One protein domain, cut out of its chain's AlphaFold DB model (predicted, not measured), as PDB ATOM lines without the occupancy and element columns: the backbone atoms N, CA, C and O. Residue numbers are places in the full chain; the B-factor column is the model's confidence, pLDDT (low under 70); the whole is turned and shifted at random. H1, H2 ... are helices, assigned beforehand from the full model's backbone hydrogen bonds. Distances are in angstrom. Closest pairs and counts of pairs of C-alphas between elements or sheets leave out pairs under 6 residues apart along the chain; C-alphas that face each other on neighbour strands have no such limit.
ATOM      1  N   ARG A   2     179.000 136.006 142.826       78.94
ATOM      2  CA  ARG A   2     178.099 136.909 142.054       78.94
ATOM      3  C   ARG A   2     176.633 136.930 142.527       78.94
ATOM      4  O   ARG A   2     176.011 137.982 142.499       78.94
ATOM      5  N   LEU A   3     176.104 135.786 142.978       85.44
ATOM      6  CA  LEU A   3     174.745 135.691 143.537       85.44
ATOM      7  C   LEU A   3     174.651 136.351 144.921       85.44
ATOM      8  O   LEU A   3     173.684 137.043 145.198       85.44
ATOM      9  N   GLU A   4     175.669 136.161 145.762       84.19
ATOM     10  CA  GLU A   4     175.746 136.775 147.097       84.19
ATOM     11  C   GLU A   4     175.847 138.295 146.998       84.19
ATOM     12  O   GLU A   4     175.071 138.983 147.644       84.19
ATOM     13  N   TYR A   5     176.718 138.820 146.127       87.12
ATOM     14  CA  TYR A   5     176.788 140.261 145.872       87.12
ATOM     15  C   TYR A   5     175.435 140.825 145.424       87.12
ATOM     16  O   TYR A   5     174.971 141.816 145.972       87.12
ATOM     17  N   PHE A   6     174.761 140.153 144.484       88.25
ATOM     18  CA  PHE A   6     173.435 140.563 144.019       88.25
ATOM     19  C   PHE A   6     172.371 140.510 145.131       88.25
ATOM     20  O   PHE A   6     171.492 141.370 145.192       88.25
ATOM     21  N   ALA A   7     172.451 139.523 146.029       88.88
ATOM     22  CA  ALA A   7     171.565 139.423 147.184       88.88
ATOM     23  C   ALA A   7     171.796 140.572 148.181       88.88
ATOM     24  O   ALA A   7     170.824 141.205 148.591       88.88
ATOM     25  N   TYR A   8     173.056 140.883 148.512       89.44
ATOM     26  CA  TYR A   8     173.412 142.019 149.373       89.44
ATOM     27  C   TYR A   8     173.011 143.359 148.751       89.44
ATOM     28  O   TYR A   8     172.420 144.189 149.432       89.44
ATOM     29  N   GLU A   9     173.242 143.551 147.451       90.19
ATOM     30  CA  GLU A   9     172.835 144.759 146.726       90.19
ATOM     31  C   GLU A   9     171.308 144.945 146.737       90.19
ATOM     32  O   GLU A   9     170.807 146.025 147.053       90.19
ATOM     33  N   THR A  10     170.546 143.879 146.477       89.56
ATOM     34  CA  THR A  10     169.074 143.940 146.478       89.56
ATOM     35  C   THR A  10     168.516 144.212 147.879       89.56
ATOM     36  O   THR A  10     167.580 145.002 148.038       89.56
ATOM     37  N   LEU A  11     169.079 143.568 148.908       90.56
ATOM     38  CA  LEU A  11     168.673 143.781 150.297       90.56
ATOM     39  C   LEU A  11     168.996 145.208 150.751       90.56
ATOM     40  O   LEU A  11     168.146 145.863 151.358       90.56
ATOM     41  N   GLN A  12     170.188 145.701 150.413       92.12
ATOM     42  CA  GLN A  12     170.607 147.065 150.697       92.12
ATOM     43  C   GLN A  12     169.636 148.079 150.094       92.12
ATOM     44  O   GLN A  12     169.187 148.977 150.799       92.12
ATOM     45  N   ASP A  13     169.267 147.932 148.821       91.38
ATOM     46  CA  ASP A  13     168.367 148.872 148.147       91.38
ATOM     47  C   ASP A  13     166.983 148.929 148.802       91.38
ATOM     48  O   ASP A  13     166.412 150.009 148.983       91.38
ATOM     49  N   LEU A  14     166.468 147.777 149.241       92.38
ATOM     50  CA  LEU A  14     165.213 147.701 149.986       92.38
ATOM     51  C   LEU A  14     165.330 148.408 151.346       92.38
ATOM     52  O   LEU A  14     164.443 149.179 151.721       92.38
ATOM     53  N   ARG A  15     166.426 148.171 152.079       91.50
ATOM     54  CA  ARG A  15     166.684 148.791 153.387       91.50
ATOM     55  C   ARG A  15     166.906 150.298 153.274       91.50
ATOM     56  O   ARG A  15     166.311 151.031 154.053       91.50
ATOM     57  N   ILE A  16     167.654 150.771 152.276       91.75
ATOM     58  CA  ILE A  16     167.850 152.202 151.995       91.75
ATOM     59  C   ILE A  16     166.505 152.880 151.694       91.75
ATOM     60  O   ILE A  16     166.224 153.949 152.236       91.75
ATOM     61  N   GLY A  17     165.641 152.253 150.888       91.00
ATOM     62  CA  GLY A  17     164.316 152.798 150.568       91.00
ATOM     63  C   GLY A  17     163.394 152.940 151.787       91.00
ATOM     64  O   GLY A  17     162.577 153.858 151.840       91.00
ATOM     65  N   LYS A  18     163.551 152.065 152.789       92.69
ATOM     66  CA  LYS A  18     162.778 152.078 154.044       92.69
ATOM     67  C   LYS A  18     163.534 152.663 155.236       92.69
ATOM     68  O   LYS A  18     163.013 152.639 156.347       92.69
ATOM     69  N   LEU A  19     164.727 153.221 155.029       92.25
ATOM     70  CA  LEU A  19     165.621 153.627 156.116       92.25
ATOM     71  C   LEU A  19     164.977 154.651 157.057       92.25
ATOM     72  O   LEU A  19     165.191 154.601 158.261       92.25
ATOM     73  N   PHE A  20     164.136 155.538 156.525       92.19
ATOM     74  CA  PHE A  20     163.383 156.487 157.344       92.19
ATOM     75  C   PHE A  20     162.462 155.792 158.354       92.19
ATOM     76  O   PHE A  20     162.505 156.130 159.528       92.19
ATOM     77  N   GLU A  21     161.677 154.808 157.915       92.44
ATOM     78  CA  GLU A  21     160.771 154.039 158.783       92.44
ATOM     79  C   GLU A  21     161.555 153.183 159.772       92.44
ATOM     80  O   GLU A  21     161.258 153.189 160.959       92.44
ATOM     81  N   ILE A  22     162.635 152.551 159.303       92.81
ATOM     82  CA  ILE A  22     163.543 151.789 160.166       92.81
ATOM     83  C   ILE A  22     164.063 152.677 161.306       92.81
ATOM     84  O   ILE A  22     164.050 152.250 162.452       92.81
ATOM     85  N   ILE A  23     164.485 153.914 161.035       91.06
ATOM     86  CA  ILE A  23     165.004 154.807 162.083       91.06
ATOM     87  C   ILE A  23     163.892 155.330 163.003       91.06
ATOM     88  O   ILE A  23     164.151 155.533 164.186       91.06
ATOM     89  N   VAL A  24     162.674 155.545 162.492       89.44
ATOM     90  CA  VAL A  24     161.517 155.915 163.332       89.44
ATOM     91  C   VAL A  24     161.255 154.840 164.395       89.44
ATOM     92  O   VAL A  24     161.042 155.182 165.554       89.44
ATOM     93  N   ASP A  25     161.357 153.562 164.022       88.38
ATOM     94  CA  ASP A  25     161.100 152.416 164.907       88.38
ATOM     95  C   ASP A  25     162.329 151.996 165.752       88.38
ATOM     96  O   ASP A  25     162.334 150.952 166.411       88.38
ATOM     97  N   TYR A  26     163.416 152.772 165.737       84.62
ATOM     98  CA  TYR A  26     164.602 152.500 166.556       84.62
ATOM     99  C   TYR A  26     164.309 152.786 168.042       84.62
ATOM    100  O   TYR A  26     163.787 153.862 168.345       84.62
ATOM    101  N   PRO A  27     164.673 151.906 169.003       85.38
ATOM    102  CA  PRO A  27     165.667 150.825 168.925       85.38
ATOM    103  C   PRO A  27     165.140 149.434 168.541       85.38
ATOM    104  O   PRO A  27     165.953 148.534 168.340       85.38
ATOM    105  N   GLU A  28     163.826 149.226 168.419       87.44
ATOM    106  CA  GLU A  28     163.250 147.906 168.098       87.44
ATOM    107  C   GLU A  28     163.697 147.397 166.716       87.44
ATOM    108  O   GLU A  28     163.830 146.195 166.484       87.44
ATOM    109  N   SER A  29     163.996 148.322 165.807       91.56
ATOM    110  CA  SER A  29     164.494 148.055 164.459       91.56
ATOM    111  C   SER A  29     166.011 147.808 164.356       91.56
ATOM    112  O   SER A  29     166.530 147.715 163.237       91.56
ATOM    113  N   SER A  30     166.740 147.677 165.474       89.25
ATOM    114  CA  SER A  30     168.203 147.508 165.471       89.25
ATOM    115  C   SER A  30     168.737 146.386 164.563       89.25
ATOM    116  O   SER A  30     169.721 146.649 163.864       89.25
ATOM    117  N   PRO A  31     168.092 145.204 164.418       91.50
ATOM    118  CA  PRO A  31     168.615 144.155 163.540       91.50
ATOM    119  C   PRO A  31     168.625 144.576 162.063       91.50
ATOM    120  O   PRO A  31     169.524 144.215 161.312       91.50
ATOM    121  N   ALA A  32     167.660 145.398 161.634       92.00
ATOM    122  CA  ALA A  32     167.615 145.894 160.258       92.00
ATOM    123  C   ALA A  32     168.745 146.892 159.955       92.00
ATOM    124  O   ALA A  32     169.139 147.039 158.795       92.00
ATOM    125  N   ILE A  33     169.255 147.576 160.982       92.06
ATOM    126  CA  ILE A  33     170.400 148.487 160.890       92.06
ATOM    127  C   ILE A  33     171.706 147.689 160.829       92.06
ATOM    128  O   ILE A  33     172.580 148.015 160.026       92.06
ATOM    129  N   GLU A  34     171.823 146.619 161.617       90.75
ATOM    130  CA  GLU A  34     172.968 145.699 161.570       90.75
ATOM    131  C   GLU A  34     173.062 144.971 160.221       90.75
ATOM    132  O   GLU A  34     174.136 144.932 159.620       90.75
ATOM    133  N   ASP A  35     171.931 144.501 159.683       91.44
ATOM    134  CA  ASP A  35     171.847 143.957 158.321       91.44
ATOM    135  C   ASP A  35     172.388 144.962 157.293       91.44
ATOM    136  O   ASP A  35     173.181 144.618 156.415       91.44
ATOM    137  N   LEU A  36     171.947 146.222 157.393       90.62
ATOM    138  CA  LEU A  36     172.343 147.278 156.468       90.62
ATOM    139  C   LEU A  36     173.842 147.579 156.571       90.62
ATOM    140  O   LEU A  36     174.483 147.764 155.539       90.62
ATOM    141  N   LYS A  37     174.411 147.571 157.781       90.50
ATOM    142  CA  LYS A  37     175.854 147.714 157.998       90.50
ATOM    143  C   LYS A  37     176.643 146.633 157.258       90.50
ATOM    144  O   LYS A  37     177.520 146.964 156.465       90.50
ATOM    145  N   LEU A  38     176.277 145.364 157.447       88.94
ATOM    146  CA  LEU A  38     176.935 144.234 156.779       88.94
ATOM    147  C   LEU A  38     176.819 144.326 155.251       88.94
ATOM    148  O   LEU A  38     177.777 144.042 154.532       88.94
ATOM    149  N   CYS A  39     175.662 144.758 154.742       88.69
ATOM    150  CA  CYS A  39     175.478 144.971 153.307       88.69
ATOM    151  C   CYS A  39     176.425 146.055 152.771       88.69
ATOM    152  O   CYS A  39     177.049 145.858 151.732       88.69
ATOM    153  N   LEU A  40     176.546 147.182 153.477       86.50
ATOM    154  CA  LEU A  40     177.369 148.318 153.059       86.50
ATOM    155  C   LEU A  40     178.866 147.992 153.057       86.50
ATOM    156  O   LEU A  40     179.567 148.423 152.144       86.50
ATOM    157  N   GLU A  41     179.341 147.206 154.028       86.69
ATOM    158  CA  GLU A  41     180.724 146.709 154.060       86.69
ATOM    159  C   GLU A  41     181.052 145.848 152.825       86.69
ATOM    160  O   GLU A  41     182.180 145.862 152.334       86.69
ATOM    161  N   TYR A  42     180.063 145.126 152.287       84.94
ATOM    162  CA  TYR A  42     180.250 144.232 151.140       84.94
ATOM    163  C   TYR A  42     180.077 144.922 149.775       84.94
ATOM    164  O   TYR A  42     180.724 144.541 148.797       84.94
ATOM    165  N   THR A  43     179.192 145.916 149.672       83.62
ATOM    166  CA  THR A  43     178.864 146.592 148.402       83.62
ATOM    167  C   THR A  43     179.658 147.880 148.165       83.62
ATOM    168  O   THR A  43     179.832 148.262 147.006       83.62
ATOM    169  N   GLY A  44     180.088 148.572 149.230       80.69
ATOM    170  CA  GLY A  44     180.738 149.887 149.183       80.69
ATOM    171  C   GLY A  44     179.839 151.048 148.727       80.69
ATOM    172  O   GLY A  44     180.337 152.130 148.416       80.69
ATOM    173  N   GLN A  45     178.514 150.868 148.643       82.38
ATOM    174  CA  GLN A  45     177.583 151.868 148.085       82.38
ATOM    175  C   GLN A  45     177.128 152.929 149.112       82.38
ATOM    176  O   GLN A  45     175.938 153.208 149.275       82.38
ATOM    177  N   HIS A  46     178.079 153.559 149.799       84.25
ATOM    178  CA  HIS A  46     177.807 154.497 150.893       84.25
ATOM    179  C   HIS A  46     177.131 155.808 150.446       84.25
ATOM    180  O   HIS A  46     176.220 156.296 151.114       84.25
ATOM    181  N   SER A  47     177.505 156.353 149.284       86.12
ATOM    182  CA  SER A  47     176.921 157.596 148.747       86.12
ATOM    183  C   SER A  47     175.424 157.468 148.448       86.12
ATOM    184  O   SER A  47     174.639 158.349 148.795       86.12
ATOM    185  N   LYS A  48     175.006 156.325 147.890       88.44
ATOM    186  CA  LYS A  48     173.603 156.027 147.565       88.44
ATOM    187  C   LYS A  48     172.711 156.058 148.806       88.44
ATOM    188  O   LYS A  48     171.587 156.557 148.738       88.44
ATOM    189  N   LEU A  49     173.210 155.552 149.937       89.69
ATOM    190  CA  LEU A  49     172.505 155.617 151.216       89.69
ATOM    191  C   LEU A  49     172.310 157.066 151.659       89.69
ATOM    192  O   LEU A  49     171.183 157.452 151.969       89.69
ATOM    193  N   VAL A  50     173.385 157.858 151.663       90.06
ATOM    194  CA  VAL A  50     173.360 159.256 152.116       90.06
ATOM    195  C   VAL A  50     172.396 160.083 151.263       90.06
ATOM    196  O   VAL A  50     171.497 160.722 151.808       90.06
ATOM    197  N   ASP A  51     172.507 160.011 149.936       91.38
ATOM    198  CA  ASP A  51     171.674 160.792 149.015       91.38
ATOM    199  C   ASP A  51     170.188 160.416 149.110       91.38
ATOM    200  O   ASP A  51     169.309 161.288 149.176       91.38
ATOM    201  N   SER A  52     169.893 159.112 149.160       93.12
ATOM    202  CA  SER A  52     168.524 158.609 149.304       93.12
ATOM    203  C   SER A  52     167.920 159.025 150.646       93.12
ATOM    204  O   SER A  52     166.772 159.478 150.712       93.12
ATOM    205  N   PHE A  53     168.697 158.935 151.728       93.12
ATOM    206  CA  PHE A  53     168.204 159.266 153.056       93.12
ATOM    207  C   PHE A  53     168.003 160.771 153.250       93.12
ATOM    208  O   PHE A  53     166.947 161.178 153.738       93.12
ATOM    209  N   ILE A  54     168.933 161.614 152.783       92.94
ATOM    210  CA  ILE A  54     168.765 163.078 152.774       92.94
ATOM    211  C   ILE A  54     167.508 163.470 151.989       92.94
ATOM    212  O   ILE A  54     166.733 164.319 152.438       92.94
ATOM    213  N   SER A  55     167.268 162.834 150.840       93.88
ATOM    214  CA  SER A  55     166.064 163.074 150.035       93.88
ATOM    215  C   SER A  55     164.787 162.706 150.800       93.88
ATOM    216  O   SER A  55     163.828 163.482 150.814       93.88
ATOM    217  N   SER A  56     164.792 161.571 151.503       93.12
ATOM    218  CA  SER A  56     163.676 161.131 152.347       93.12
ATOM    219  C   SER A  56     163.413 162.092 153.514       93.12
ATOM    220  O   SER A  56     162.268 162.491 153.738       93.12
ATOM    221  N   LEU A  57     164.465 162.553 154.203       92.19
ATOM    222  CA  LEU A  57     164.366 163.539 155.284       92.19
ATOM    223  C   LEU A  57     163.756 164.855 154.797       92.19
ATOM    224  O   LEU A  57     162.849 165.384 155.440       92.19
ATOM    225  N   ARG A  58     164.199 165.364 153.641       92.50
ATOM    226  CA  ARG A  58     163.663 166.597 153.044       92.50
ATOM    227  C   ARG A  58     162.184 166.486 152.684       92.50
ATOM    228  O   ARG A  58     161.443 167.442 152.884       92.50
ATOM    229  N   TYR A  59     161.758 165.337 152.165       91.50
ATOM    230  CA  TYR A  59     160.379 165.144 151.722       91.50
ATOM    231  C   TYR A  59     159.411 164.846 152.877       91.50
ATOM    232  O   TYR A  59     158.274 165.311 152.857       91.50
ATOM    233  N   ARG A  60     159.845 164.072 153.882       91.38
ATOM    234  CA  ARG A  60     158.962 163.546 154.941       91.38
ATOM    235  C   ARG A  60     159.039 164.320 156.256       91.38
ATOM    236  O   ARG A  60     158.014 164.463 156.912       91.38
ATOM    237  N   LEU A  61     160.223 164.797 156.647       91.62
ATOM    238  CA  LEU A  61     160.470 165.344 157.989       91.62
ATOM    239  C   LEU A  61     160.704 166.856 157.987       91.62
ATOM    240  O   LEU A  61     160.122 167.571 158.797       91.62
ATOM    241  N   LEU A  62     161.537 167.359 157.073       91.56
ATOM    242  CA  LEU A  62     161.946 168.767 157.022       91.56
ATOM    243  C   LEU A  62     160.899 169.629 156.302       91.56
ATOM    244  O   LEU A  62     161.189 170.347 155.347       91.56
ATOM    245  N   THR A  63     159.656 169.531 156.767       91.44
ATOM    246  CA  THR A  63     158.511 170.280 156.249       91.44
ATOM    247  C   THR A  63     157.937 171.187 157.332       91.44
ATOM    248  O   THR A  63     158.062 170.922 158.531       91.44
ATOM    249  N   ALA A  64     157.289 172.285 156.928       88.38
ATOM    250  CA  ALA A  64     156.729 173.261 157.867       88.38
ATOM    251  C   ALA A  64     155.605 172.689 158.755       88.38
ATOM    252  O   ALA A  64     155.304 173.264 159.796       88.38
ATOM    253  N   GLY A  65     154.991 171.572 158.348       88.75
ATOM    254  CA  GLY A  65     153.930 170.904 159.104       88.75
ATOM    255  C   GLY A  65     154.426 170.002 160.237       88.75
ATOM    256  O   GLY A  65     153.642 169.682 161.124       88.75
ATOM    257  N   ALA A  66     155.702 169.602 160.239       91.25
ATOM    258  CA  ALA A  66     156.260 168.754 161.291       91.25
ATOM    259  C   ALA A  66     156.523 169.558 162.577       91.25
ATOM    260  O   ALA A  66     156.992 170.704 162.526       91.25
ATOM    261  N   SER A  67     156.253 168.972 163.748       93.00
ATOM    262  CA  SER A  67     156.558 169.627 165.024       93.00
ATOM    263  C   SER A  67     158.069 169.629 165.290       93.00
ATOM    264  O   SER A  67     158.798 168.751 164.834       93.00
ATOM    265  N   THR A  68     158.571 170.629 166.017       93.00
ATOM    266  CA  THR A  68     160.003 170.720 166.355       93.00
ATOM    267  C   THR A  68     160.456 169.532 167.203       93.00
ATOM    268  O   THR A  68     161.552 169.019 166.990       93.00
ATOM    269  N   ASN A  69     159.592 169.062 168.110       90.38
ATOM    270  CA  ASN A  69     159.857 167.887 168.939       90.38
ATOM    271  C   ASN A  69     160.018 166.625 168.085       90.38
ATOM    272  O   ASN A  69     160.999 165.917 168.269       90.38
ATOM    273  N   ASP A  70     159.137 166.379 167.110       89.94
ATOM    274  CA  ASP A  70     159.240 165.186 166.251       89.94
ATOM    275  C   ASP A  70     160.542 165.184 165.442       89.94
ATOM    276  O   ASP A  70     161.194 164.152 165.296       89.94
ATOM    277  N   ILE A  71     160.962 166.356 164.951       92.62
ATOM    278  CA  ILE A  71     162.228 166.500 164.221       92.62
ATOM    279  C   ILE A  71     163.420 166.219 165.141       92.62
ATOM    280  O   ILE A  71     164.347 165.525 164.728       92.62
ATOM    281  N   LEU A  72     163.405 166.727 166.377       91.25
ATOM    282  CA  LEU A  72     164.458 166.472 167.365       91.25
ATOM    283  C   LEU A  72     164.503 164.997 167.783       91.25
ATOM    284  O   LEU A  72     165.584 164.414 167.814       91.25
ATOM    285  N   HIS A  73     163.350 164.374 168.030       87.25
ATOM    286  CA  HIS A  73     163.249 162.946 168.329       87.25
ATOM    287  C   HIS A  73     163.816 162.101 167.192       87.25
ATOM    288  O   HIS A  73     164.704 161.279 167.417       87.25
ATOM    289  N   GLN A  74     163.386 162.371 165.959       89.88
ATOM    290  CA  GLN A  74     163.909 161.681 164.789       89.88
ATOM    291  C   GLN A  74     165.409 161.930 164.610       89.88
ATOM    292  O   GLN A  74     166.132 161.026 164.189       89.88
ATOM    293  N   TYR A  75     165.907 163.125 164.941       91.62
ATOM    294  CA  TYR A  75     167.334 163.428 164.879       91.62
ATOM    295  C   TYR A  75     168.134 162.604 165.894       91.62
ATOM    296  O   TYR A  75     169.154 162.028 165.523       91.62
ATOM    297  N   VAL A  76     167.653 162.464 167.133       88.94
ATOM    298  CA  VAL A  76     168.278 161.600 168.149       88.94
ATOM    299  C   VAL A  76     168.286 160.137 167.700       88.94
ATOM    300  O   VAL A  76     169.346 159.511 167.729       88.94
ATOM    301  N   SER A  77     167.162 159.605 167.211       89.00
ATOM    302  CA  SER A  77     167.110 158.237 166.670       89.00
ATOM    303  C   SER A  77     168.046 158.061 165.473       89.00
ATOM    304  O   SER A  77     168.741 157.054 165.374       89.00
ATOM    305  N   THR A  78     168.150 159.074 164.606       91.19
ATOM    306  CA  THR A  78     169.091 159.086 163.476       91.19
ATOM    307  C   THR A  78     170.542 159.053 163.955       91.19
ATOM    308  O   THR A  78     171.340 158.300 163.403       91.19
ATOM    309  N   ILE A  79     170.897 159.820 164.993       89.06
ATOM    310  CA  ILE A  79     172.240 159.790 165.590       89.06
ATOM    311  C   ILE A  79     172.560 158.385 166.106       89.06
ATOM    312  O   ILE A  79     173.621 157.853 165.779       89.06
ATOM    313  N   LYS A  80     171.652 157.777 166.879       87.25
ATOM    314  CA  LYS A  80     171.868 156.444 167.459       87.25
ATOM    315  C   LYS A  80     171.991 155.372 166.369       87.25
ATOM    316  O   LYS A  80     172.973 154.638 166.352       87.25
ATOM    317  N   ALA A  81     171.073 155.361 165.403       90.12
ATOM    318  CA  ALA A  81     171.079 154.425 164.281       90.12
ATOM    319  C   ALA A  81     172.338 154.542 163.403       90.12
ATOM    320  O   ALA A  81     172.985 153.539 163.103       90.12
ATOM    321  N   LEU A  82     172.717 155.761 162.998       89.25
ATOM    322  CA  LEU A  82     173.864 155.961 162.107       89.25
ATOM    323  C   LEU A  82     175.203 155.679 162.793       89.25
ATOM    324  O   LEU A  82     176.118 155.233 162.112       89.25
ATOM    325  N   ARG A  83     175.317 155.862 164.116       86.50
ATOM    326  CA  ARG A  83     176.514 155.447 164.873       86.50
ATOM    327  C   ARG A  83     176.720 153.936 164.871       86.50
ATOM    328  O   ARG A  83     177.859 153.484 164.897       86.50
ATOM    329  N   THR A  84     175.639 153.154 164.838       86.62
ATOM    330  CA  THR A  84     175.728 151.693 164.723       86.62
ATOM    331  C   THR A  84     176.263 151.278 163.351       86.62
ATOM    332  O   THR A  84     177.093 150.369 163.271       86.62
ATOM    333  N   ILE A  85     175.821 151.963 162.286       86.62
ATOM    334  CA  ILE A  85     176.260 151.706 160.905       86.62
ATOM    335  C   ILE A  85     177.707 152.158 160.697       86.62
ATOM    336  O   ILE A  85     178.531 151.374 160.237       86.62
ATOM    337  N   ASP A  86     178.008 153.411 161.038       83.94
ATOM    338  CA  ASP A  86     179.290 154.062 160.787       83.94
ATOM    339  C   ASP A  86     179.873 154.654 162.086       83.94
ATOM    340  O   ASP A  86     179.546 155.785 162.469       83.94
ATOM    341  N   PRO A  87     180.788 153.922 162.751       78.62
ATOM    342  CA  PRO A  87     181.496 154.414 163.930       78.62
ATOM    343  C   PRO A  87     182.409 155.619 163.654       78.62
ATOM    344  O   PRO A  87     182.824 156.295 164.597       78.62
ATOM    345  N   THR A  88     182.751 155.907 162.390       77.06
ATOM    346  CA  THR A  88     183.609 157.050 162.033       77.06
ATOM    347  C   THR A  88     182.859 158.385 162.102       77.06
ATOM    348  O   THR A  88     183.479 159.435 162.290       77.06
ATOM    349  N   GLY A  89     181.524 158.352 162.017       77.88
ATOM    350  CA  GLY A  89     180.650 159.523 162.103       77.88
ATOM    351  C   GLY A  89     180.547 160.341 160.812       77.88
ATOM    352  O   GLY A  89     179.928 161.408 160.824       77.88
ATOM    353  N   VAL A  90     181.109 159.861 159.698       82.25
ATOM    354  CA  VAL A  90     181.078 160.539 158.394       82.25
ATOM    355  C   VAL A  90     179.645 160.614 157.858       82.25
ATOM    356  O   VAL A  90     179.205 161.681 157.423       82.25
ATOM    357  N   PHE A  91     178.862 159.533 157.963       84.69
ATOM    358  CA  PHE A  91     177.465 159.556 157.494       84.69
ATOM    359  C   PHE A  91     176.597 160.481 158.329       84.69
ATOM    360  O   PHE A  91     175.778 161.228 157.792       84.69
ATOM    361  N   LEU A  92     176.793 160.456 159.648       87.12
ATOM    362  CA  LEU A  92     176.052 161.314 160.558       87.12
ATOM    363  C   LEU A  92     176.333 162.794 160.292       87.12
ATOM    364  O   LEU A  92     175.435 163.628 160.414       87.12
ATOM    365  N   GLU A  93     177.562 163.136 159.916       84.56
ATOM    366  CA  GLU A  93     177.895 164.504 159.561       84.56
ATOM    367  C   GLU A  93     177.146 164.966 158.304       84.56
ATOM    368  O   GLU A  93     176.491 166.014 158.346       84.56
ATOM    369  N   ALA A  94     177.202 164.174 157.228       85.88
ATOM    370  CA  ALA A  94     176.580 164.500 155.946       85.88
ATOM    371  C   ALA A  94     175.047 164.576 156.039       85.88
ATOM    372  O   ALA A  94     174.425 165.517 155.546       85.88
ATOM    373  N   VAL A  95     174.431 163.603 156.712       89.81
ATOM    374  CA  VAL A  95     172.973 163.513 156.886       89.81
ATOM    375  C   VAL A  95     172.459 164.487 157.948       89.81
ATOM    376  O   VAL A  95     171.338 164.988 157.850       89.81
ATOM    377  N   GLY A  96     173.261 164.757 158.979       88.25
ATOM    378  CA  GLY A  96     172.869 165.611 160.093       88.25
ATOM    379  C   GLY A  96     172.814 167.095 159.737       88.25
ATOM    380  O   GLY A  96     171.968 167.800 160.281       88.25
ATOM    381  N   GLU A  97     173.662 167.582 158.823       88.88
ATOM    382  CA  GLU A  97     173.723 169.017 158.493       88.88
ATOM    383  C   GLU A  97     172.388 169.582 157.970       88.88
ATOM    384  O   GLU A  97     171.924 170.569 158.542       88.88
ATOM    385  N   PRO A  98     171.681 168.945 157.011       91.19
ATOM    386  CA  PRO A  98     170.355 169.400 156.586       91.19
ATOM    387  C   PRO A  98     169.330 169.518 157.725       91.19
ATOM    388  O   PRO A  98     168.487 170.416 157.705       91.19
ATOM    389  N   ILE A  99     169.390 168.622 158.718       93.12
ATOM    390  CA  ILE A  99     168.494 168.651 159.881       93.12
ATOM    391  C   ILE A  99     168.864 169.828 160.793       93.12
ATOM    392  O   ILE A  99     167.988 170.595 161.197       93.12
ATOM    393  N   ARG A 100     170.162 170.007 161.081       91.25
ATOM    394  CA  ARG A 100     170.663 171.117 161.906       91.25
ATOM    395  C   ARG A 100     170.372 172.477 161.274       91.25
ATOM    396  O   ARG A 100     169.967 173.390 161.986       91.25
ATOM    397  N   ASP A 101     170.554 172.614 159.962       91.94
ATOM    398  CA  ASP A 101     170.223 173.827 159.202       91.94
ATOM    399  C   ASP A 101     168.743 174.181 159.327       91.94
ATOM    400  O   ASP A 101     168.385 175.330 159.596       91.94
ATOM    401  N   TYR A 102     167.873 173.181 159.185       93.56
ATOM    402  CA  TYR A 102     166.436 173.376 159.308       93.56
ATOM    403  C   TYR A 102     166.028 173.791 160.732       93.56
ATOM    404  O   TYR A 102     165.266 174.743 160.913       93.56
ATOM    405  N   LEU A 103     166.570 173.120 161.753       92.75
ATOM    406  CA  LEU A 103     166.293 173.419 163.162       92.75
ATOM    407  C   LEU A 103     166.847 174.783 163.599       92.75
ATOM    408  O   LEU A 103     166.193 175.468 164.388       92.75
ATOM    409  N   ARG A 104     167.981 175.229 163.039       92.50
ATOM    410  CA  ARG A 104     168.525 176.585 163.240       92.50
ATOM    411  C   ARG A 104     167.567 177.682 162.771       92.50
ATOM    412  O   ARG A 104     167.559 178.771 163.339       92.50
ATOM    413  N   GLY A 105     166.744 177.406 161.758       90.81
ATOM    414  CA  GLY A 105     165.736 178.346 161.260       90.81
ATOM    415  C   GLY A 105     164.499 178.491 162.157       90.81
ATOM    416  O   GLY A 105     163.759 179.471 162.030       90.81
ATOM    417  N   ARG A 106     164.252 177.540 163.066       93.12
ATOM    418  CA  ARG A 106     163.063 177.520 163.931       93.12
ATOM    419  C   ARG A 106     163.338 178.210 165.268       93.12
ATOM    420  O   ARG A 106     164.318 177.927 165.949       93.12
ATOM    421  N   LYS A 107     162.440 179.119 165.660       90.50
ATOM    422  CA  LYS A 107     162.597 179.960 166.864       90.50
ATOM    423  C   LYS A 107     162.396 179.191 168.171       90.50
ATOM    424  O   LYS A 107     162.900 179.610 169.204       90.50
ATOM    425  N   ASP A 108     161.636 178.105 168.128       92.00
ATOM    426  CA  ASP A 108     161.255 177.274 169.270       92.00
ATOM    427  C   ASP A 108     162.225 176.112 169.539       92.00
ATOM    428  O   ASP A 108     162.100 175.446 170.563       92.00
ATOM    429  N   THR A 109     163.231 175.903 168.683       92.69
ATOM    430  CA  THR A 109     164.200 174.800 168.799       92.69
ATOM    431  C   THR A 109     164.886 174.737 170.157       92.69
ATOM    432  O   THR A 109     164.922 173.672 170.764       92.69
ATOM    433  N   ILE A 110     165.400 175.864 170.663       92.31
ATOM    434  CA  ILE A 110     166.123 175.891 171.946       92.31
ATOM    435  C   ILE A 110     165.191 175.455 173.081       92.31
ATOM    436  O   ILE A 110     165.552 174.597 173.881       92.31
ATOM    437  N   LYS A 111     163.966 175.992 173.105       91.06
ATOM    438  CA  LYS A 111     162.959 175.659 174.114       91.06
ATOM    439  C   LYS A 111     162.578 174.181 174.064       91.06
ATOM    440  O   LYS A 111     162.496 173.543 175.110       91.06
ATOM    441  N   CYS A 112     162.393 173.616 172.870       91.06
ATOM    442  CA  CYS A 112     162.131 172.186 172.696       91.06
ATOM    443  C   CYS A 112     163.302 171.318 173.182       91.06
ATOM    444  O   CYS A 112     163.062 170.351 173.896       91.06
ATOM    445  N   ILE A 113     164.553 171.685 172.876       89.75
ATOM    446  CA  ILE A 113     165.742 170.963 173.365       89.75
ATOM    447  C   ILE A 113     165.793 170.986 174.897       89.75
ATOM    448  O   ILE A 113     165.948 169.938 175.513       89.75
ATOM    449  N   VAL A 114     165.623 172.156 175.524       89.50
ATOM    450  CA  VAL A 114     165.594 172.261 176.993       89.50
ATOM    451  C   VAL A 114     164.462 171.420 177.575       89.50
ATOM    452  O   VAL A 114     164.695 170.671 178.515       89.50
ATOM    453  N   THR A 115     163.263 171.493 176.994       88.25
ATOM    454  CA  THR A 115     162.108 170.693 177.432       88.25
ATOM    455  C   THR A 115     162.437 169.202 177.382       88.25
ATOM    456  O   THR A 115     162.239 168.497 178.365       88.25
ATOM    457  N   MET A 116     163.029 168.732 176.280       84.56
ATOM    458  CA  MET A 116     163.440 167.338 176.099       84.56
ATOM    459  C   MET A 116     164.496 166.894 177.128       84.56
ATOM    460  O   MET A 116     164.463 165.745 177.559       84.56
ATOM    461  N   LEU A 117     165.390 167.797 177.554       81.50
ATOM    462  CA  LEU A 117     166.375 167.547 178.615       81.50
ATOM    463  C   LEU A 117     165.760 167.542 180.022       81.50
ATOM    464  O   LEU A 117     166.337 166.951 180.925       81.50
ATOM    465  N   THR A 118     164.626 168.210 180.246       78.94
ATOM    466  CA  THR A 118     164.048 168.377 181.593       78.94
ATOM    467  C   THR A 118     162.812 167.520 181.868       78.94
ATOM    468  O   THR A 118     162.510 167.255 183.034       78.94
ATOM    469  N   ASP A 119     162.084 167.094 180.832       71.56
ATOM    470  CA  ASP A 119     160.784 166.416 180.964       71.56
ATOM    471  C   ASP A 119     160.864 164.894 181.170       71.56
ATOM    472  O   ASP A 119     159.839 164.269 181.419       71.56
ATOM    473  N   GLY A 120     162.051 164.278 181.179       54.44
ATOM    474  CA  GLY A 120     162.185 162.840 181.487       54.44
ATOM    475  C   GLY A 120     162.072 162.478 182.977       54.44
ATOM    476  O   GLY A 120     162.177 161.315 183.335       54.44
ATOM    477  N   SER A 121     161.838 163.443 183.875       47.62
ATOM    478  CA  SER A 121     161.780 163.196 185.330       47.62
ATOM    479  C   SER A 121     160.419 163.476 185.984       47.62
ATOM    480  O   SER A 121     160.270 163.309 187.198       47.62
ATOM    481  N   GLY A 122     159.418 163.910 185.209       37.31
ATOM    482  CA  GLY A 122     158.085 164.256 185.703       37.31
ATOM    483  C   GLY A 122     157.028 163.288 185.189       37.31
ATOM    484  O   GLY A 122     156.696 163.312 184.010       37.31
ATOM    485  N   GLY A 123     156.472 162.460 186.075       37.22
ATOM    486  CA  GLY A 123     155.425 161.487 185.764       37.22
ATOM    487  C   GLY A 123     154.144 162.099 185.184       37.22
ATOM    488  O   GLY A 123     153.160 162.283 185.894       37.22
ATOM    489  N   SER A 124     154.115 162.324 183.872       34.06
ATOM    490  CA  SER A 124     152.895 162.191 183.080       34.06
ATOM    491  C   SER A 124     152.877 160.788 182.492       34.06
ATOM    492  O   SER A 124     153.483 160.518 181.460       34.06
ATOM    493  N   GLY A 125     152.183 159.884 183.183       33.88
ATOM    494  CA  GLY A 125     151.888 158.526 182.731       33.88
ATOM    495  C   GLY A 125     150.903 158.502 181.563       33.88
ATOM    496  O   GLY A 125     149.809 157.960 181.689       33.88
ATOM    497  N   SER A 126     151.285 159.081 180.426       31.11
ATOM    498  CA  SER A 126     150.658 158.798 179.140       31.11
ATOM    499  C   SER A 126     151.692 158.088 178.283       31.11
ATOM    500  O   SER A 126     152.664 158.690 177.838       31.11
ATOM    501  N   GLY A 127     151.502 156.778 178.148       32.81
ATOM    502  CA  GLY A 127     152.458 155.857 177.559       32.81
ATOM    503  C   GLY A 127     152.834 156.198 176.125       32.81
ATOM    504  O   GLY A 127     152.003 156.121 175.233       32.81
ATOM    505  N   THR A 128     154.111 156.493 175.951       36.50
ATOM    506  CA  THR A 128     155.014 156.081 174.872       36.50
ATOM    507  C   THR A 128     156.407 156.308 175.449       36.50
ATOM    508  O   THR A 128     156.601 157.299 176.148       36.50
ATOM    509  N   GLY A 129     157.359 155.393 175.251       42.81
ATOM    510  CA  GLY A 129     158.746 155.594 175.689       42.81
ATOM    511  C   GLY A 129     159.303 156.867 175.052       42.81
ATOM    512  O   GLY A 129     159.690 156.867 173.887       42.81
ATOM    513  N   ASN A 130     159.238 157.982 175.776       45.88
ATOM    514  CA  ASN A 130     159.533 159.297 175.232       45.88
ATOM    515  C   ASN A 130     161.047 159.480 175.209       45.88
ATOM    516  O   ASN A 130     161.704 159.372 176.238       45.88
ATOM    517  N   ALA A 131     161.607 159.838 174.054       46.00
ATOM    518  CA  ALA A 131     163.054 159.950 173.865       46.00
ATOM    519  C   ALA A 131     163.762 161.040 174.714       46.00
ATOM    520  O   ALA A 131     164.973 161.202 174.589       46.00
ATOM    521  N   GLY A 132     163.034 161.782 175.560       48.38
ATOM    522  CA  GLY A 132     163.623 162.596 176.632       48.38
ATOM    523  C   GLY A 132     164.206 161.742 177.766       48.38
ATOM    524  O   GLY A 132     165.266 162.077 178.290       48.38
ATOM    525  N   ASP A 133     163.588 160.592 178.059       51.62
ATOM    526  CA  ASP A 133     164.119 159.582 178.986       51.62
ATOM    527  C   ASP A 133     165.439 159.018 178.430       51.62
ATOM    528  O   ASP A 133     166.475 159.048 179.086       51.62
ATOM    529  N   ASN A 134     165.455 158.726 177.123       59.84
ATOM    530  CA  ASN A 134     166.641 158.280 176.385       59.84
ATOM    531  C   ASN A 134     167.772 159.314 176.281       59.84
ATOM    532  O   ASN A 134     168.843 158.943 175.809       59.84
ATOM    533  N   LEU A 135     167.544 160.599 176.573       67.25
ATOM    534  CA  LEU A 135     168.599 161.622 176.575       67.25
ATOM    535  C   LEU A 135     169.153 161.817 177.978       67.25
ATOM    536  O   LEU A 135     170.366 161.862 178.125       67.25
ATOM    537  N   LEU A 136     168.293 161.898 178.994       64.56
ATOM    538  CA  LEU A 136     168.738 161.949 180.387       64.56
ATOM    539  C   LEU A 136     169.487 160.677 180.790       64.56
ATOM    540  O   LEU A 136     170.493 160.768 181.482       64.56
ATOM    541  N   GLU A 137     169.053 159.516 180.306       65.56
ATOM    542  CA  GLU A 137     169.761 158.250 180.498       65.56
ATOM    543  C   GLU A 137     171.132 158.241 179.798       65.56
ATOM    544  O   GLU A 137     172.106 157.743 180.358       65.56
ATOM    545  N   GLU A 138     171.254 158.855 178.614       66.94
ATOM    546  CA  GLU A 138     172.557 159.019 177.945       66.94
ATOM    547  C   GLU A 138     173.465 159.972 178.728       66.94
ATOM    548  O   GLU A 138     174.634 159.654 178.914       66.94
ATOM    549  N   LEU A 139     172.929 161.082 179.257       66.44
ATOM    550  CA  LEU A 139     173.684 161.967 180.153       66.44
ATOM    551  C   LEU A 139     174.142 161.226 181.411       66.44
ATOM    552  O   LEU A 139     175.260 161.424 181.867       66.44
ATOM    553  N   ASN A 140     173.299 160.353 181.963       66.00
ATOM    554  CA  ASN A 140     173.650 159.562 183.136       66.00
ATOM    555  C   ASN A 140     174.764 158.547 182.826       66.00
ATOM    556  O   ASN A 140     175.707 158.411 183.598       66.00
ATOM    557  N   ARG A 141     174.716 157.888 181.661       68.81
ATOM    558  CA  ARG A 141     175.777 156.973 181.212       68.81
ATOM    559  C   ARG A 141     177.094 157.707 180.944       68.81
ATOM    560  O   ARG A 141     178.165 157.201 181.269       68.81
ATOM    561  N   ASP A 142     177.028 158.888 180.338       65.06
ATOM    562  CA  ASP A 142     178.208 159.704 180.053       65.06
ATOM    563  C   ASP A 142     178.817 160.273 181.350       65.06
ATOM    564  O   ASP A 142     180.040 160.285 181.490       65.06
ATOM    565  N   ALA A 143     177.984 160.652 182.325       59.50
ATOM    566  CA  ALA A 143     178.399 161.024 183.677       59.50
ATOM    567  C   ALA A 143     179.123 159.880 184.403       59.50
ATOM    568  O   ALA A 143     180.226 160.081 184.904       59.50
ATOM    569  N   GLU A 144     178.564 158.666 184.393       60.31
ATOM    570  CA  GLU A 144     179.209 157.479 184.973       60.31
ATOM    571  C   GLU A 144     180.564 157.184 184.305       60.31
ATOM    572  O   GLU A 144     181.535 156.823 184.971       60.31
ATOM    573  N   ASN A 145     180.674 157.373 182.987       60.38
ATOM    574  CA  ASN A 145     181.937 157.206 182.267       60.38
ATOM    575  C   ASN A 145     182.973 158.294 182.611       60.38
ATOM    576  O   ASN A 145     184.170 158.006 182.603       60.38
ATOM    577  N   GLN A 146     182.535 159.525 182.902       56.75
ATOM    578  CA  GLN A 146     183.408 160.632 183.311       56.75
ATOM    579  C   GLN A 146     183.870 160.505 184.767       56.75
ATOM    580  O   GLN A 146     185.057 160.673 185.028       56.75
ATOM    581  N   GLU A 147     182.989 160.136 185.700       51.50
ATOM    582  CA  GLU A 147     183.367 159.904 187.103       51.50
ATOM    583  C   GLU A 147     184.358 158.737 187.235       51.50
ATOM    584  O   GLU A 147     185.343 158.833 187.964       51.50
ATOM    585  N   ASN A 148     184.177 157.663 186.458       47.34
ATOM    586  CA  ASN A 148     185.133 156.551 186.414       47.34
ATOM    587  C   ASN A 148     186.515 156.946 185.854       47.34
ATOM    588  O   ASN A 148     187.485 156.226 186.088       47.34
ATOM    589  N   ALA A 149     186.621 158.061 185.125       48.03
ATOM    590  CA  ALA A 149     187.895 158.591 184.643       48.03
ATOM    591  C   ALA A 149     188.591 159.510 185.667       48.03
ATOM    592  O   ALA A 149     189.811 159.640 185.611       48.03
ATOM    593  N   ASP A 150     187.836 160.111 186.593       43.69
ATOM    594  CA  ASP A 150     188.333 161.078 187.590       43.69
ATOM    595  C   ASP A 150     188.791 160.410 188.906       43.69
ATOM    596  O   ASP A 150     189.542 160.998 189.683       43.69
ATOM    597  N   TYR A 151     188.376 159.161 189.160       44.00
ATOM    598  CA  TYR A 151     188.809 158.367 190.321       44.00
ATOM    599  C   TYR A 151     190.125 157.601 190.124       44.00
ATOM    600  O   TYR A 151     190.608 156.990 191.082       44.00
ATOM    601  N   ASP A 152     190.707 157.622 188.924       39.88
ATOM    602  CA  ASP A 152     191.996 156.989 188.658       39.88
ATOM    603  C   ASP A 152     193.109 158.053 188.566       39.88
ATOM    604  O   ASP A 152     192.953 159.151 188.039       39.88
ATOM    605  N   ASP A 153     194.231 157.726 189.185       40.31
ATOM    606  CA  ASP A 153     195.234 158.630 189.742       40.31
ATOM    607  C   ASP A 153     195.926 159.573 188.725       40.31
ATOM    608  O   ASP A 153     196.200 159.249 187.563       40.31
ATOM    609  N   HIS A 154     196.284 160.757 189.218       44.59
ATOM    610  CA  HIS A 154     196.620 161.995 188.507       44.59
ATOM    611  C   HIS A 154     197.937 162.010 187.686       44.59
ATOM    612  O   HIS A 154     198.511 163.085 187.498       44.59
ATOM    613  N   ALA A 155     198.466 160.891 187.169       41.50
ATOM    614  CA  ALA A 155     199.765 160.946 186.469       41.50
ATOM    615  C   ALA A 155     200.075 159.929 185.350       41.50
ATOM    616  O   ALA A 155     201.198 159.966 184.855       41.50
ATOM    617  N   ASN A 156     199.176 159.036 184.907       48.56
ATOM    618  CA  ASN A 156     199.563 158.076 183.840       48.56
ATOM    619  C   ASN A 156     198.449 157.548 182.910       48.56
ATOM    620  O   ASN A 156     198.704 156.705 182.048       48.56
ATOM    621  N   ILE A 157     197.212 158.027 183.050       47.31
ATOM    622  CA  ILE A 157     196.069 157.516 182.270       47.31
ATOM    623  C   ILE A 157     196.050 158.103 180.862       47.31
ATOM    624  O   ILE A 157     195.763 157.379 179.913       47.31
ATOM    625  N   ASP A 158     196.430 159.374 180.692       53.97
ATOM    626  CA  ASP A 158     196.430 160.012 179.369       53.97
ATOM    627  C   ASP A 158     197.395 159.304 178.405       53.97
ATOM    628  O   ASP A 158     197.042 159.080 177.255       53.97
ATOM    629  N   GLU A 159     198.551 158.816 178.874       54.53
ATOM    630  CA  GLU A 159     199.467 158.027 178.038       54.53
ATOM    631  C   GLU A 159     198.914 156.636 177.715       54.53
ATOM    632  O   GLU A 159     199.004 156.207 176.568       54.53
ATOM    633  N   LYS A 160     198.285 155.938 178.667       56.03
ATOM    634  CA  LYS A 160     197.719 154.599 178.433       56.03
ATOM    635  C   LYS A 160     196.484 154.639 177.527       56.03
ATOM    636  O   LYS A 160     196.393 153.842 176.594       56.03
ATOM    637  N   GLN A 161     195.564 155.584 177.746       57.66
ATOM    638  CA  GLN A 161     194.443 155.839 176.838       57.66
ATOM    639  C   GLN A 161     194.956 156.333 175.481       57.66
ATOM    640  O   GLN A 161     194.439 155.902 174.456       57.66
ATOM    641  N   ALA A 162     195.960 157.217 175.427       59.41
ATOM    642  CA  ALA A 162     196.546 157.662 174.161       59.41
ATOM    643  C   ALA A 162     197.236 156.520 173.408       59.41
ATOM    644  O   ALA A 162     197.110 156.464 172.189       59.41
ATOM    645  N   TRP A 163     197.891 155.589 174.106       64.31
ATOM    646  CA  TRP A 163     198.474 154.381 173.522       64.31
ATOM    647  C   TRP A 163     197.396 153.439 172.975       64.31
ATOM    648  O   TRP A 163     197.466 153.076 171.804       64.31
ATOM    649  N   LEU A 164     196.342 153.140 173.742       60.16
ATOM    650  CA  LEU A 164     195.193 152.349 173.267       60.16
ATOM    651  C   LEU A 164     194.485 153.016 172.072       60.16
ATOM    652  O   LEU A 164     194.107 152.359 171.100       60.16
ATOM    653  N   ASN A 165     194.348 154.344 172.109       61.03
ATOM    654  CA  ASN A 165     193.805 155.135 171.005       61.03
ATOM    655  C   ASN A 165     194.752 155.180 169.796       61.03
ATOM    656  O   ASN A 165     194.284 155.387 168.682       61.03
ATOM    657  N   SER A 166     196.066 155.018 169.999       62.28
ATOM    658  CA  SER A 166     197.058 154.936 168.922       62.28
ATOM    659  C   SER A 166     197.071 153.561 168.254       62.28
ATOM    660  O   SER A 166     197.228 153.489 167.041       62.28
ATOM    661  N   GLU A 167     196.824 152.487 169.015       65.44
ATOM    662  CA  GLU A 167     196.695 151.121 168.487       65.44
ATOM    663  C   GLU A 167     195.402 150.925 167.683       65.44
ATOM    664  O   GLU A 167     195.377 150.142 166.738       65.44
ATOM    665  N   SER A 168     194.341 151.659 168.031       64.38
ATOM    666  CA  SER A 168     193.041 151.659 167.339       64.38
ATOM    667  C   SER A 168     192.863 152.835 166.369       64.38
ATOM    668  O   SER A 168     191.760 153.087 165.871       64.38
ATOM    669  N   TRP A 169     193.936 153.589 166.107       69.44
ATOM    670  CA  TRP A 169     193.887 154.699 165.169       69.44
ATOM    671  C   TRP A 169     193.828 154.173 163.737       69.44
ATOM    672  O   TRP A 169     194.760 153.541 163.244       69.44
ATOM    673  N   GLU A 170     192.741 154.505 163.053       64.00
ATOM    674  CA  GLU A 170     192.578 154.266 161.626       64.00
ATOM    675  C   GLU A 170     192.498 155.615 160.901       64.00
ATOM    676  O   GLU A 170     191.895 156.562 161.433       64.00
ATOM    677  N   PRO A 171     193.106 155.730 159.707       68.06
ATOM    678  CA  PRO A 171     192.988 156.932 158.895       68.06
ATOM    679  C   PRO A 171     191.521 157.206 158.541       68.06
ATOM    680  O   PRO A 171     190.689 156.299 158.499       68.06
ATOM    681  N   PRO A 178     188.410 166.704 154.476       69.31
ATOM    682  CA  PRO A 178     189.796 166.910 154.910       69.31
ATOM    683  C   PRO A 178     189.977 168.060 155.906       69.31
ATOM    684  O   PRO A 178     190.986 168.119 156.608       69.31
ATOM    685  N   LEU A 179     189.028 169.000 155.960       67.69
ATOM    686  CA  LEU A 179     189.078 170.159 156.854       67.69
ATOM    687  C   LEU A 179     188.595 169.841 158.276       67.69
ATOM    688  O   LEU A 179     188.725 170.676 159.173       67.69
ATOM    689  N   LYS A 180     188.036 168.648 158.502       61.81
ATOM    690  CA  LYS A 180     187.401 168.256 159.761       61.81
ATOM    691  C   LYS A 180     187.993 166.936 160.245       61.81
ATOM    692  O   LYS A 180     187.698 165.875 159.712       61.81
ATOM    693  N   GLY A 181     188.860 167.008 161.254       58.16
ATOM    694  CA  GLY A 181     189.643 165.856 161.708       58.16
ATOM    695  C   GLY A 181     188.840 164.768 162.440       58.16
ATOM    696  O   GLY A 181     187.967 165.070 163.259       58.16
ATOM    697  N   ASN A 182     189.233 163.506 162.220       57.44
ATOM    698  CA  ASN A 182     188.685 162.273 162.808       57.44
ATOM    699  C   ASN A 182     188.346 162.339 164.315       57.44
ATOM    700  O   ASN A 182     187.256 161.964 164.750       57.44
ATOM    701  N   ARG A 183     189.269 162.856 165.146       54.72
ATOM    702  CA  ARG A 183     189.119 162.870 166.621       54.72
ATOM    703  C   ARG A 183     187.934 163.708 167.096       54.72
ATOM    704  O   ARG A 183     187.349 163.379 168.124       54.72
ATOM    705  N   ASN A 184     187.581 164.760 166.359       54.97
ATOM    706  CA  ASN A 184     186.468 165.624 166.732       54.97
ATOM    707  C   ASN A 184     185.120 165.009 166.356       54.97
ATOM    708  O   ASN A 184     184.149 165.330 167.019       54.97
ATOM    709  N   ARG A 185     185.046 164.112 165.358       60.94
ATOM    710  CA  ARG A 185     183.799 163.434 164.954       60.94
ATOM    711  C   ARG A 185     183.394 162.323 165.918       60.94
ATOM    712  O   ARG A 185     182.233 162.246 166.308       60.94
ATOM    713  N   ARG A 186     184.357 161.496 166.339       58.75
ATOM    714  CA  ARG A 186     184.106 160.309 167.181       58.75
ATOM    715  C   ARG A 186     183.761 160.634 168.641       58.75
ATOM    716  O   ARG A 186     183.197 159.789 169.322       58.75
ATOM    717  N   LYS A 187     184.089 161.840 169.124       58.00
ATOM    718  CA  LYS A 187     183.881 162.269 170.522       58.00
ATOM    719  C   LYS A 187     182.653 163.159 170.758       58.00
ATOM    720  O   LYS A 187     182.449 163.582 171.889       58.00
ATOM    721  N   VAL A 188     181.875 163.529 169.734       63.00
ATOM    722  CA  VAL A 188     180.729 164.426 169.974       63.00
ATOM    723  C   VAL A 188     179.573 163.617 170.530       63.00
ATOM    724  O   VAL A 188     178.980 162.844 169.788       63.00
ATOM    725  N   ASP A 189     179.204 163.814 171.790       76.06
ATOM    726  CA  ASP A 189     178.008 163.192 172.369       76.06
ATOM    727  C   ASP A 189     176.723 163.726 171.729       76.06
ATOM    728  O   ASP A 189     176.715 164.760 171.050       76.06
ATOM    729  N   ILE A 190     175.606 163.029 171.940       82.94
ATOM    730  CA  ILE A 190     174.299 163.454 171.415       82.94
ATOM    731  C   ILE A 190     173.988 164.878 171.896       82.94
ATOM    732  O   ILE A 190     173.562 165.715 171.101       82.94
ATOM    733  N   LEU A 191     174.298 165.187 173.162       80.88
ATOM    734  CA  LEU A 191     174.180 166.536 173.713       80.88
ATOM    735  C   LEU A 191     175.068 167.542 172.970       80.88
ATOM    736  O   LEU A 191     174.603 168.629 172.636       80.88
ATOM    737  N   GLY A 192     176.317 167.186 172.662       81.56
ATOM    738  CA  GLY A 192     177.218 168.034 171.878       81.56
ATOM    739  C   GLY A 192     176.647 168.352 170.493       81.56
ATOM    740  O   GLY A 192     176.692 169.500 170.049       81.56
ATOM    741  N   LEU A 193     176.019 167.367 169.843       84.62
ATOM    742  CA  LEU A 193     175.325 167.561 168.570       84.62
ATOM    743  C   LEU A 193     174.082 168.450 168.720       84.62
ATOM    744  O   LEU A 193     173.868 169.317 167.873       84.62
ATOM    745  N   MET A 194     173.306 168.325 169.801       84.94
ATOM    746  CA  MET A 194     172.186 169.238 170.078       84.94
ATOM    747  C   MET A 194     172.662 170.675 170.319       84.94
ATOM    748  O   MET A 194     172.124 171.618 169.745       84.94
ATOM    749  N   VAL A 195     173.718 170.856 171.115       84.50
ATOM    750  CA  VAL A 195     174.317 172.171 171.386       84.50
ATOM    751  C   VAL A 195     174.892 172.781 170.104       84.50
ATOM    752  O   VAL A 195     174.786 173.991 169.907       84.50
ATOM    753  N   SER A 196     175.417 171.961 169.185       84.62
ATOM    754  CA  SER A 196     175.903 172.429 167.879       84.62
ATOM    755  C   SER A 196     174.810 173.079 167.019       84.62
ATOM    756  O   SER A 196     175.113 174.002 166.267       84.62
ATOM    757  N   ILE A 197     173.538 172.674 167.169       86.94
ATOM    758  CA  ILE A 197     172.402 173.316 166.481       86.94
ATOM    759  C   ILE A 197     172.241 174.758 166.965       86.94
ATOM    760  O   ILE A 197     171.944 175.652 166.183       86.94
ATOM    761  N   ILE A 198     172.440 174.986 168.260       84.50
ATOM    762  CA  ILE A 198     172.252 176.289 168.906       84.50
ATOM    763  C   ILE A 198     173.470 177.191 168.655       84.50
ATOM    764  O   ILE A 198     173.353 178.412 168.580       84.50
ATOM    765  N   GLY A 199     174.658 176.597 168.520       80.44
ATOM    766  CA  GLY A 199     175.923 177.296 168.284       80.44
ATOM    767  C   GLY A 199     176.549 177.898 169.546       80.44
ATOM    768  O   GLY A 199     177.745 178.175 169.556       80.44
TER     769      GLY A 199
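Overview. This is residues 2 to 171 and 178 to 199 of the 406 residues of the protein "Anaphase-promoting complex subunit 2" of Zea mays (UniProt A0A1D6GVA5). A cluster of helices packs round H5, with H2 and H3 on it, H6 folding back beside it as a hairpin and H7 making a corner with it where their first residues meet, 68 to 72 of H5 and 109 to 113 of H7; H1 packs on H3 and H4. From this body an arm sticks out, residues 143 to 148 of H8, 150 to 156 and 158 to 168, and after a cut H10 leads back to H11, which packs on H6. The printed part has 192 residues with eleven named helices, H1 to H11 in chain order, and no named strand: all helix. It is compact, with a radius of gyration of the C-alphas of 18.6 A and spans of 56 by 46 by 35 A.

Arrangement. Start at the hub, H5, residues 68 to 85, which touches four helices. H6, residues 90 to 104, forms a helical hairpin with it, at a shallow tilt of 7 degrees; the closest C-alphas are Leu 82 and Leu 92, 6.0 A. H2, residues 19 to 24, touches residues 74 to 81 of H5 (Ile 23 to Thr 78, closest C-alphas, 6.1 A). H3, residues 30 to 43, touches residues 81 to 85 of H5, closest C-alphas Lys 37 and Ile 85, 5.0 A. H7, residues 109 to 121, is about perpendicular to H5, 76 degrees, and touches its residues 68 to 72, closest C-alphas Asn 69 and Cys 112, 6.1 A. Look outward to H1, residues 2 to 17, which touches H3 at a steep tilt of 48 degrees, closest C-alphas Tyr 8 and Cys 39, 5.3 A. H4, residues 46 to 60, touches H6 with residues 50 to 54, closest C-alphas Ile 54 and Val 95, 5.9 A. H8, residues 133 to 150, touches H7 at 80 degrees, closest C-alphas Gly 120 and Asp 133, 4.5 A. H11, residues 190 to 198, touches residues 100 to 104 of H6, closest C-alphas Arg 100 and Ile 197, 5.4 A. H9, residues 157 to 167, and H10, residues 182 to 186, touch no helix. The packing is mostly crossed: 3 of 11 touching pairs with a tilt are shallow. Every O i to N i+4 pair is within hydrogen-bond range in H1 to H5, H9 and H10; the counts are 9 of 11 in H6, 7 of 9 in H7, 12 of 14 in H8 and 4 of 5 in H11.

Along the chain. Find C-alpha 68 at (160.003, 170.720, 166.355); H5 runs 25.6 A from there. H8 spans 25.7 A, H1 22.7 A and H4 21.3 A. C-alpha 198, where H11 ends, is at (172.252, 176.289, 168.906).

Size, cuts and confidence. The C-alphas farthest apart, Leu 3 and His 154, are 56.5 A apart. Residues 172 to 177 are not printed, and C-alphas 171 and 178 are 11.2 A apart. The link H7 to H8 is long, and its residues 122 to 128 stand free. The model's pLDDT is under 70 at residues 120 to 171 and 178 to 188.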